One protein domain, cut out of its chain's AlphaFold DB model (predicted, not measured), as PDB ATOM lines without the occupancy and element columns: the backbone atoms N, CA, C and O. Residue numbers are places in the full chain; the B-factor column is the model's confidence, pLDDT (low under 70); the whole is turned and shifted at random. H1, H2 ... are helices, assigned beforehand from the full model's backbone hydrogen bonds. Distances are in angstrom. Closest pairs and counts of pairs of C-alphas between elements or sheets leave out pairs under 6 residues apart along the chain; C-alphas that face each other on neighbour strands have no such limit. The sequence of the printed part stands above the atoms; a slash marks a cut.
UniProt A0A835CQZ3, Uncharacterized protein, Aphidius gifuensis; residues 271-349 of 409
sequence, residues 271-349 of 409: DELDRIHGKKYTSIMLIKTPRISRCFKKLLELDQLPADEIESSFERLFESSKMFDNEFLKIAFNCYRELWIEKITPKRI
ATOM      1  N   ASP A 271     297.401 376.642 244.713       74.38
ATOM      2  CA  ASP A 271     296.171 376.694 245.513       74.38
ATOM      3  C   ASP A 271     296.376 376.043 246.883       74.38
ATOM      4  O   ASP A 271     295.980 376.599 247.910       74.38
ATOM      5  N   GLU A 272     297.062 374.900 246.918       77.81
ATOM      6  CA  GLU A 272     297.355 374.198 248.168       77.81
ATOM      7  C   GLU A 272     298.331 374.987 249.060       77.81
ATOM      8  O   GLU A 272     298.140 375.073 250.275       77.81
ATOM      9  N   LEU A 273     299.339 375.640 248.474       78.50
ATOM     10  CA  LEU A 273     300.257 376.505 249.220       78.50
ATOM     11  C   LEU A 273     299.555 377.734 249.803       78.50
ATOM     12  O   LEU A 273     299.772 378.063 250.971       78.50
ATOM     13  N   ASP A 274     298.697 378.397 249.026       79.44
ATOM     14  CA  ASP A 274     297.895 379.528 249.503       79.44
ATOM     15  C   ASP A 274     296.897 379.100 250.589       79.44
ATOM     16  O   ASP A 274     296.591 379.873 251.499       79.44
ATOM     17  N   ARG A 275     296.416 377.855 250.555       77.12
ATOM     18  CA  ARG A 275     295.568 377.299 251.615       77.12
ATOM     19  C   ARG A 275     296.341 377.102 252.921       77.12
ATOM     20  O   ARG A 275     295.849 377.498 253.975       77.12
ATOM     21  N   ILE A 276     297.532 376.502 252.865       78.00
ATOM     22  CA  ILE A 276     298.345 376.187 254.055       78.00
ATOM     23  C   ILE A 276     298.937 377.459 254.679       78.00
ATOM     24  O   ILE A 276     298.964 377.596 255.902       78.00
ATOM     25  N   HIS A 277     299.414 378.390 253.850       78.44
ATOM     26  CA  HIS A 277     300.188 379.553 254.297       78.44
ATOM     27  C   HIS A 277     299.428 380.885 254.231       78.44
ATOM     28  O   HIS A 277     299.963 381.919 254.637       78.44
ATOM     29  N   GLY A 278     298.177 380.869 253.771       75.25
ATOM     30  CA  GLY A 278     297.311 382.038 253.664       75.25
ATOM     31  C   GLY A 278     297.214 382.593 252.241       75.25
ATOM     32  O   GLY A 278     298.125 382.472 251.419       75.25
ATOM     33  N   LYS A 279     296.074 383.236 251.955       72.62
ATOM     34  CA  LYS A 279     295.753 383.767 250.622       72.62
ATOM     35  C   LYS A 279     296.879 384.655 250.092       72.62
ATOM     36  O   LYS A 279     297.326 385.568 250.788       72.62
ATOM     37  N   LYS A 280     297.246 384.458 248.821       72.56
ATOM     38  CA  LYS A 280     298.282 385.209 248.094       72.56
ATOM     39  C   LYS A 280     299.718 384.925 248.541       72.56
ATOM     40  O   LYS A 280     300.612 385.629 248.071       72.56
ATOM     41  N   TYR A 281     299.976 383.926 249.389       74.31
ATOM     42  CA  TYR A 281     301.337 383.538 249.772       74.31
ATOM     43  C   TYR A 281     302.208 383.273 248.535       74.31
ATOM     44  O   TYR A 281     303.261 383.890 248.359       74.31
ATOM     45  N   THR A 282     301.706 382.458 247.613       71.62
ATOM     46  CA  THR A 282     302.352 382.110 246.348       71.62
ATOM     47  C   THR A 282     302.574 383.348 245.487       71.62
ATOM     48  O   THR A 282     303.695 383.617 245.059       71.62
ATOM     49  N   SER A 283     301.539 384.172 245.298       72.31
ATOM     50  CA  SER A 283     301.635 385.406 244.502       72.31
ATOM     51  C   SER A 283     302.692 386.377 245.051       72.31
ATOM     52  O   SER A 283     303.501 386.916 244.296       72.31
ATOM     53  N   ILE A 284     302.740 386.564 246.374       68.50
ATOM     54  CA  ILE A 284     303.712 387.440 247.045       68.50
ATOM     55  C   ILE A 284     305.141 386.909 246.878       68.50
ATOM     56  O   ILE A 284     306.070 387.697 246.676       68.50
ATOM     57  N   MET A 285     305.331 385.591 246.960       72.06
ATOM     58  CA  MET A 285     306.648 384.973 246.805       72.06
ATOM     59  C   MET A 285     307.130 384.989 245.347       72.06
ATOM     60  O   MET A 285     308.318 385.201 245.101       72.06
ATOM     61  N   LEU A 286     306.223 384.863 244.372       69.88
ATOM     62  CA  LEU A 286     306.557 384.862 242.945       69.88
ATOM     63  C   LEU A 286     306.999 386.231 242.408       69.88
ATOM     64  O   LEU A 286     307.880 386.285 241.549       69.88
ATOM     65  N   ILE A 287     306.449 387.333 242.930       68.75
ATOM     66  CA  ILE A 287     306.786 388.703 242.489       68.75
ATOM     67  C   ILE A 287     308.244 389.069 242.813       68.75
ATOM     68  O   ILE A 287     308.871 389.858 242.108       68.75
ATOM     69  N   LYS A 288     308.822 388.494 243.872       69.94
ATOM     70  CA  LYS A 288     310.105 388.957 244.419       69.94
ATOM     71  C   LYS A 288     311.336 388.432 243.681       69.94
ATOM     72  O   LYS A 288     312.423 388.976 243.872       69.94
ATOM     73  N   THR A 289     311.237 387.362 242.889       77.25
ATOM     74  CA  THR A 289     312.433 386.744 242.283       77.25
ATOM     75  C   THR A 289     312.124 385.971 240.988       77.25
ATOM     76  O   THR A 289     311.666 384.827 241.048       77.25
ATOM     77  N   PRO A 290     312.475 386.508 239.798       80.88
ATOM     78  CA  PRO A 290     312.146 385.891 238.503       80.88
ATOM     79  C   PRO A 290     312.661 384.455 238.314       80.88
ATOM     80  O   PRO A 290     311.997 383.621 237.702       80.88
ATOM     81  N   ARG A 291     313.843 384.132 238.860       83.44
ATOM     82  CA  ARG A 291     314.419 382.775 238.775       83.44
ATOM     83  C   ARG A 291     313.628 381.750 239.593       83.44
ATOM     84  O   ARG A 291     313.409 380.643 239.111       83.44
ATOM     85  N   ILE A 292     313.177 382.137 240.788       82.88
ATOM     86  CA  ILE A 292     312.317 381.312 241.646       82.88
ATOM     87  C   ILE A 292     310.966 381.109 240.966       82.88
ATOM     88  O   ILE A 292     310.501 379.978 240.874       82.88
ATOM     89  N   SER A 293     310.400 382.182 240.406       82.56
ATOM     90  CA  SER A 293     309.141 382.121 239.664       82.56
ATOM     91  C   SER A 293     309.200 381.130 238.503       82.56
ATOM     92  O   SER A 293     308.336 380.266 238.388       82.56
ATOM     93  N   ARG A 294     310.276 381.143 237.707       85.25
ATOM     94  CA  ARG A 294     310.462 380.166 236.622       85.25
ATOM     95  C   ARG A 294     310.568 378.724 237.126       85.25
ATOM     96  O   ARG A 294     310.024 377.825 236.495       85.25
ATOM     97  N   CYS A 295     311.278 378.493 238.230       87.69
ATOM     98  CA  CYS A 295     311.391 377.160 238.828       87.69
ATOM     99  C   CYS A 295     310.023 376.656 239.312       87.69
ATOM    100  O   CYS A 295     309.633 375.534 239.007       87.69
ATOM    101  N   PHE A 296     309.264 377.517 239.987       85.38
ATOM    102  CA  PHE A 296     307.925 377.195 240.464       85.38
ATOM    103  C   PHE A 296     306.931 376.967 239.318       85.38
ATOM    104  O   PHE A 296     306.195 375.992 239.356       85.38
ATOM    105  N   LYS A 297     306.954 377.779 238.249       83.94
ATOM    106  CA  LYS A 297     306.141 377.534 237.041       83.94
ATOM    107  C   LYS A 297     306.393 376.134 236.467       83.94
ATOM    108  O   LYS A 297     305.446 375.402 236.219       83.94
ATOM    109  N   LYS A 298     307.660 375.715 236.361       88.31
ATOM    110  CA  LYS A 298     308.007 374.353 235.917       88.31
ATOM    111  C   LYS A 298     307.475 373.264 236.850       88.31
ATOM    112  O   LYS A 298     307.107 372.201 236.370       88.31
ATOM    113  N   LEU A 299     307.440 373.519 238.160       87.75
ATOM    114  CA  LEU A 299     306.844 372.605 239.138       87.75
ATOM    115  C   LEU A 299     305.330 372.463 238.908       87.75
ATOM    116  O   LEU A 299     304.813 371.351 238.940       87.75
ATOM    117  N   LEU A 300     304.636 373.572 238.621       82.94
ATOM    118  CA  LEU A 300     303.203 373.580 238.299       82.94
ATOM    119  C   LEU A 300     302.868 372.864 236.984       82.94
ATOM    120  O   LEU A 300     301.756 372.379 236.829       82.94
ATOM    121  N   GLU A 301     303.814 372.797 236.049       84.56
ATOM    122  CA  GLU A 301     303.633 372.174 234.732       84.56
ATOM    123  C   GLU A 301     304.005 370.688 234.694       84.56
ATOM    124  O   GLU A 301     303.835 370.040 233.662       84.56
ATOM    125  N   LEU A 302     304.507 370.119 235.796       87.75
ATOM    126  CA  LEU A 302     304.869 368.699 235.835       87.75
ATOM    127  C   LEU A 302     303.676 367.780 235.545       87.75
ATOM    128  O   LEU A 302     303.861 366.713 234.966       87.75
ATOM    129  N   ASP A 303     302.458 368.209 235.878       81.81
ATOM    130  CA  ASP A 303     301.219 367.490 235.566       81.81
ATOM    131  C   ASP A 303     300.968 367.346 234.051       81.81
ATOM    132  O   ASP A 303     300.187 366.499 233.624       81.81
ATOM    133  N   GLN A 304     301.642 368.136 233.211       82.62
ATOM    134  CA  GLN A 304     301.515 368.072 231.755       82.62
ATOM    135  C   GLN A 304     302.397 367.001 231.120       82.62
ATOM    136  O   GLN A 304     302.282 366.765 229.916       82.62
ATOM    137  N   LEU A 305     303.285 366.374 231.890       87.38
ATOM    138  CA  LEU A 305     304.164 365.318 231.408       87.38
ATOM    139  C   LEU A 305     303.460 363.954 231.434       87.38
ATOM    140  O   LEU A 305     302.528 363.758 232.224       87.38
ATOM    141  N   PRO A 306     303.897 362.995 230.597       89.25
ATOM    142  CA  PRO A 306     303.508 361.596 230.742       89.25
ATOM    143  C   PRO A 306     303.751 361.111 232.173       89.25
ATOM    144  O   PRO A 306     304.746 361.493 232.790       89.25
ATOM    145  N   ALA A 307     302.856 360.276 232.705       89.44
ATOM    146  CA  ALA A 307     302.924 359.818 234.094       89.44
ATOM    147  C   ALA A 307     304.281 359.187 234.463       89.44
ATOM    148  O   ALA A 307     304.771 359.380 235.571       89.44
ATOM    149  N   ASP A 308     304.910 358.470 233.534       93.31
ATOM    150  CA  ASP A 308     306.226 357.848 233.690       93.31
ATOM    151  C   ASP A 308     307.394 358.852 233.706       93.31
ATOM    152  O   ASP A 308     308.473 358.543 234.213       93.31
ATOM    153  N   GLU A 309     307.189 360.079 233.222       94.75
ATOM    154  CA  GLU A 309     308.211 361.129 233.202       94.75
ATOM    155  C   GLU A 309     308.147 362.082 234.405       94.75
ATOM    156  O   GLU A 309     309.142 362.766 234.681       94.75
ATOM    157  N   ILE A 310     307.022 362.138 235.130       92.38
ATOM    158  CA  ILE A 310     306.790 363.126 236.197       92.38
ATOM    159  C   ILE A 310     307.831 363.009 237.311       92.38
ATOM    160  O   ILE A 310     308.498 363.996 237.609       92.38
ATOM    161  N   GLU A 311     308.021 361.826 237.900       95.12
ATOM    162  CA  GLU A 311     308.951 361.634 239.030       95.12
ATOM    163  C   GLU A 311     310.392 361.987 238.650       95.12
ATOM    164  O   GLU A 311     311.075 362.738 239.348       95.12
ATOM    165  N   SER A 312     310.852 361.507 237.492       95.62
ATOM    166  CA  SER A 312     312.211 361.790 237.017       95.62
ATOM    167  C   SER A 312     312.433 363.280 236.720       95.62
ATOM    168  O   SER A 312     313.537 363.808 236.875       95.62
ATOM    169  N   SER A 313     311.393 363.984 236.272       95.69
ATOM    170  CA  SER A 313     311.438 365.419 235.985       95.69
ATOM    171  C   SER A 313     311.341 366.248 237.261       95.69
ATOM    172  O   SER A 313     312.066 367.234 237.392       95.69
ATOM    173  N   PHE A 314     310.535 365.797 238.222       96.62
ATOM    174  CA  PHE A 314     310.461 366.342 239.568       96.62
ATOM    175  C   PHE A 314     311.830 366.310 240.252       96.62
ATOM    176  O   PHE A 314     312.306 367.358 240.674       96.62
ATOM    177  N   GLU A 315     312.512 365.160 240.288       96.69
ATOM    178  CA  GLU A 315     313.820 365.053 240.955       96.69
ATOM    179  C   GLU A 315     314.890 365.914 240.267       96.69
ATOM    180  O   GLU A 315     315.657 366.611 240.932       96.69
ATOM    181  N   ARG A 316     314.906 365.972 238.926       95.88
ATOM    182  CA  ARG A 316     315.808 366.882 238.192       95.88
ATOM    183  C   ARG A 316     315.556 368.345 238.544       95.88
ATOM    184  O   ARG A 316     316.504 369.109 238.747       95.88
ATOM    185  N   LEU A 317     314.286 368.743 238.604       94.44
ATOM    186  CA  LEU A 317     313.905 370.104 238.951       94.44
ATOM    187  C   LEU A 317     314.248 370.411 240.419       94.44
ATOM    188  O   LEU A 317     314.829 371.463 240.690       94.44
ATOM    189  N   PHE A 318     313.993 369.475 241.334       94.94
ATOM    190  CA  PHE A 318     314.327 369.573 242.753       94.94
ATOM    191  C   PHE A 318     315.834 369.745 242.974       94.94
ATOM    192  O   PHE A 318     316.237 370.702 243.636       94.94
ATOM    193  N   GLU A 319     316.679 368.912 242.361       93.44
ATOM    194  CA  GLU A 319     318.140 369.050 242.443       93.44
ATOM    195  C   GLU A 319     318.612 370.402 241.897       93.44
ATOM    196  O   GLU A 319     319.395 371.101 242.544       93.44
ATOM    197  N   SER A 320     318.068 370.834 240.752       89.44
ATOM    198  CA  SER A 320     318.388 372.146 240.178       89.44
ATOM    199  C   SER A 320     317.952 373.305 241.080       89.44
ATOM    200  O   SER A 320     318.572 374.364 241.066       89.44
ATOM    201  N   SER A 321     316.911 373.111 241.895       90.19
ATOM    202  CA  SER A 321     316.381 374.150 242.776       90.19
ATOM    203  C   SER A 321     317.261 374.415 243.999       90.19
ATOM    204  O   SER A 321     317.245 375.526 244.539       90.19
ATOM    205  N   LYS A 322     318.083 373.437 244.410       89.31
ATOM    206  CA  LYS A 322     318.962 373.549 245.587       89.31
ATOM    207  C   LYS A 322     319.963 374.696 245.460       89.31
ATOM    208  O   LYS A 322     320.342 375.281 246.469       89.31
ATOM    209  N   MET A 323     320.333 375.079 244.234       86.88
ATOM    210  CA  MET A 323     321.251 376.199 243.990       86.88
ATOM    211  C   MET A 323     320.676 377.573 244.370       86.88
ATOM    212  O   MET A 323     321.431 378.537 244.465       86.88
ATOM    213  N   PHE A 324     319.355 377.687 244.547       84.81
ATOM    214  CA  PHE A 324     318.707 378.949 244.909       84.81
ATOM    215  C   PHE A 324     318.643 379.193 246.421       84.81
ATOM    216  O   PHE A 324     318.303 380.307 246.807       84.81
ATOM    217  N   ASP A 325     318.906 378.167 247.243       83.56
ATOM    218  CA  ASP A 325     318.740 378.159 248.706       83.56
ATOM    219  C   ASP A 325     317.525 378.969 249.200       83.56
ATOM    220  O   ASP A 325     317.633 379.918 249.973       83.56
ATOM    221  N   ASN A 326     316.339 378.623 248.690       88.88
ATOM    222  CA  ASN A 326     315.120 379.386 248.937       88.88
ATOM    223  C   ASN A 326     314.071 378.572 249.704       88.88
ATOM    224  O   ASN A 326     313.708 377.469 249.300       88.88
ATOM    225  N   GLU A 327     313.562 379.142 250.796       88.12
ATOM    226  CA  GLU A 327     312.586 378.497 251.681       88.12
ATOM    227  C   GLU A 327     311.238 378.230 250.996       88.12
ATOM    228  O   GLU A 327     310.710 377.129 251.117       88.12
ATOM    229  N   PHE A 328     310.725 379.179 250.204       87.81
ATOM    230  CA  PHE A 328     309.471 378.999 249.465       87.81
ATOM    231  C   PHE A 328     309.546 377.810 248.498       87.81
ATOM    232  O   PHE A 328     308.644 376.978 248.485       87.81
ATOM    233  N   LEU A 329     310.640 377.676 247.736       88.81
ATOM    234  CA  LEU A 329     310.825 376.508 246.870       88.81
ATOM    235  C   LEU A 329     310.908 375.213 247.681       88.81
ATOM    236  O   LEU A 329     310.261 374.245 247.304       88.81
ATOM    237  N   LYS A 330     311.637 375.182 248.805       90.81
ATOM    238  CA  LYS A 330     311.698 373.985 249.666       90.81
ATOM    239  C   LYS A 330     310.297 373.544 250.107       90.81
ATOM    240  O   LYS A 330     309.970 372.369 249.978       90.81
ATOM    241  N   ILE A 331     309.464 374.487 250.550       89.94
ATOM    242  CA  ILE A 331     308.066 374.230 250.925       89.94
ATOM    243  C   ILE A 331     307.266 373.721 249.717       89.94
ATOM    244  O   ILE A 331     306.601 372.695 249.819       89.94
ATOM    245  N   ALA A 332     307.370 374.387 248.565       88.88
ATOM    246  CA  ALA A 332     306.655 374.005 247.350       88.88
ATOM    247  C   ALA A 332     307.020 372.596 246.853       88.88
ATOM    248  O   ALA A 332     306.130 371.810 246.538       88.88
ATOM    249  N   PHE A 333     308.310 372.251 246.809       93.56
ATOM    250  CA  PHE A 333     308.765 370.919 246.401       93.56
ATOM    251  C   PHE A 333     308.346 369.838 247.393       93.56
ATOM    252  O   PHE A 333     307.961 368.754 246.959       93.56
ATOM    253  N   ASN A 334     308.388 370.116 248.699       92.12
ATOM    254  CA  ASN A 334     307.908 369.171 249.706       92.12
ATOM    255  C   ASN A 334     306.398 368.951 249.575       92.12
ATOM    256  O   ASN A 334     305.961 367.809 249.510       92.12
ATOM    257  N   CYS A 335     305.622 370.029 249.427       89.00
ATOM    258  CA  CYS A 335     304.184 369.958 249.181       89.00
ATOM    259  C   CYS A 335     303.870 369.130 247.922       89.00
ATOM    260  O   CYS A 335     303.035 368.226 247.965       89.00
ATOM    261  N   TYR A 336     304.594 369.368 246.821       90.44
ATOM    262  CA  TYR A 336     304.447 368.586 245.592       90.44
ATOM    263  C   TYR A 336     304.769 367.101 245.812       90.44
ATOM    264  O   TYR A 336     303.999 366.234 245.404       90.44
ATOM    265  N   ARG A 337     305.893 366.792 246.471       93.94
ATOM    266  CA  ARG A 337     306.317 365.414 246.757       93.94
ATOM    267  C   ARG A 337     305.258 364.675 247.575       93.94
ATOM    268  O   ARG A 337     304.762 363.641 247.141       93.94
ATOM    269  N   GLU A 338     304.874 365.237 248.715       89.69
ATOM    270  CA  GLU A 338     303.951 364.598 249.657       89.69
ATOM    271  C   GLU A 338     302.556 364.392 249.060       89.69
ATOM    272  O   GLU A 338     301.904 363.379 249.317       89.69
ATOM    273  N   LEU A 339     302.061 365.354 248.275       83.31
ATOM    274  CA  LEU A 339     300.688 365.308 247.788       83.31
ATOM    275  C   LEU A 339     300.583 364.738 246.371       83.31
ATOM    276  O   LEU A 339     299.850 363.775 246.165       83.31
ATOM    277  N   TRP A 340     301.327 365.267 245.402       86.44
ATOM    278  CA  TRP A 340     301.216 364.857 243.998       86.44
ATOM    279  C   TRP A 340     301.971 363.559 243.698       86.44
ATOM    280  O   TRP A 340     301.445 362.720 242.969       86.44
ATOM    281  N   ILE A 341     303.158 363.344 244.275       89.88
ATOM    282  CA  ILE A 341     303.933 362.114 244.031       89.88
ATOM    283  C   ILE A 341     303.476 360.973 244.944       89.88
ATOM    284  O   ILE A 341     303.147 359.897 244.455       89.88
ATOM    285  N   GLU A 342     303.426 361.194 246.257       88.50
ATOM    286  CA  GLU A 342     303.214 360.106 247.220       88.50
ATOM    287  C   GLU A 342     301.735 359.730 247.394       88.50
ATOM    288  O   GLU A 342     301.405 358.545 247.424       88.50
ATOM    289  N   LYS A 343     300.832 360.716 247.500       82.31
ATOM    290  CA  LYS A 343     299.403 360.464 247.773       82.31
ATOM    291  C   LYS A 343     298.562 360.306 246.511       82.31
ATOM    292  O   LYS A 343     297.835 359.324 246.371       82.31
ATOM    293  N   ILE A 344     298.619 361.281 245.603       81.88
ATOM    294  CA  ILE A 344     297.806 361.261 244.381       81.88
ATOM    295  C   ILE A 344     298.445 360.333 243.345       81.88
ATOM    296  O   ILE A 344     297.737 359.527 242.745       81.88
ATOM    297  N   THR A 345     299.774 360.352 243.227       86.38
ATOM    298  CA  THR A 345     300.617 359.600 242.280       86.38
ATOM    299  C   THR A 345     300.631 360.153 240.846       86.38
ATOM    300  O   THR A 345     299.601 360.620 240.348       86.38
ATOM    301  N   PRO A 346     301.761 360.022 240.117       86.69
ATOM    302  CA  PRO A 346     301.903 360.479 238.731       86.69
ATOM    303  C   PRO A 346     300.799 360.024 237.771       86.69
ATOM    304  O   PRO A 346     300.351 360.794 236.923       86.69
ATOM    305  N   LYS A 347     300.317 358.785 237.930       83.75
ATOM    306  CA  LYS A 347     299.255 358.214 237.085       83.75
ATOM    307  C   LYS A 347     297.935 358.977 237.185       83.75
ATOM    308  O   LYS A 347     297.185 358.986 236.219       83.75
ATOM    309  N   ARG A 348     297.651 359.592 238.337       75.12
ATOM    310  CA  ARG A 348     296.393 360.308 238.604       75.12
ATOM    311  C   ARG A 348     296.501 361.825 238.448       75.12
ATOM    312  O   ARG A 348     295.490 362.512 238.450       75.12
ATOM    313  N   ILE A 349     297.708 362.375 238.343       77.56
ATOM    314  CA  ILE A 349     297.908 363.820 238.112       77.56
ATOM    315  C   ILE A 349     298.263 364.126 236.658       77.56
ATOM    316  O   ILE A 349     298.061 365.249 236.211       77.56
TER     317      ILE A 349
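This is residues 271 to 349 of the 409 residues of an uncharacterized protein of Aphidius gifuensis (UniProt A0A835CQZ3). Long helices H4 and H5 and shorter H3 form an up-and-down bundle, each running against the one before. Short H1 and H2 turn a corner off H3; tiny H6 packs on H4's first residues, 307 to 311. The printed part has 79 residues with six named helices, H1 to H6, and no named strand: all helix, compact, radius of gyration of the C-alphas 12.2 A, spans 33 by 26 by 17 A.

Find C-alpha 307 at (302.924, 359.818, 234.094); H4 runs 27.1 A to 324. H5, 327 to 344, runs 23.8 A to (297.806, 361.261, 244.381). Look also for H3, 290 to 300; H1, 271 to 277; H2, 281 to 287; H6, 346 to 349.

From H4, look to H3: they touch, a hairpin, C-alphas of Cys 295 and Ser 321 closest at 7.0 A, a shallow tilt of 20 degrees. Every O i to N i+4 pair is within hydrogen-bond range in H1, H2 and H3, but 10 of 14 in H4 and 12 of 14 in H5; H6 is too short.

The printed part has no cut and no long link; pLDDT is under 70 at 284 and 286 to 288.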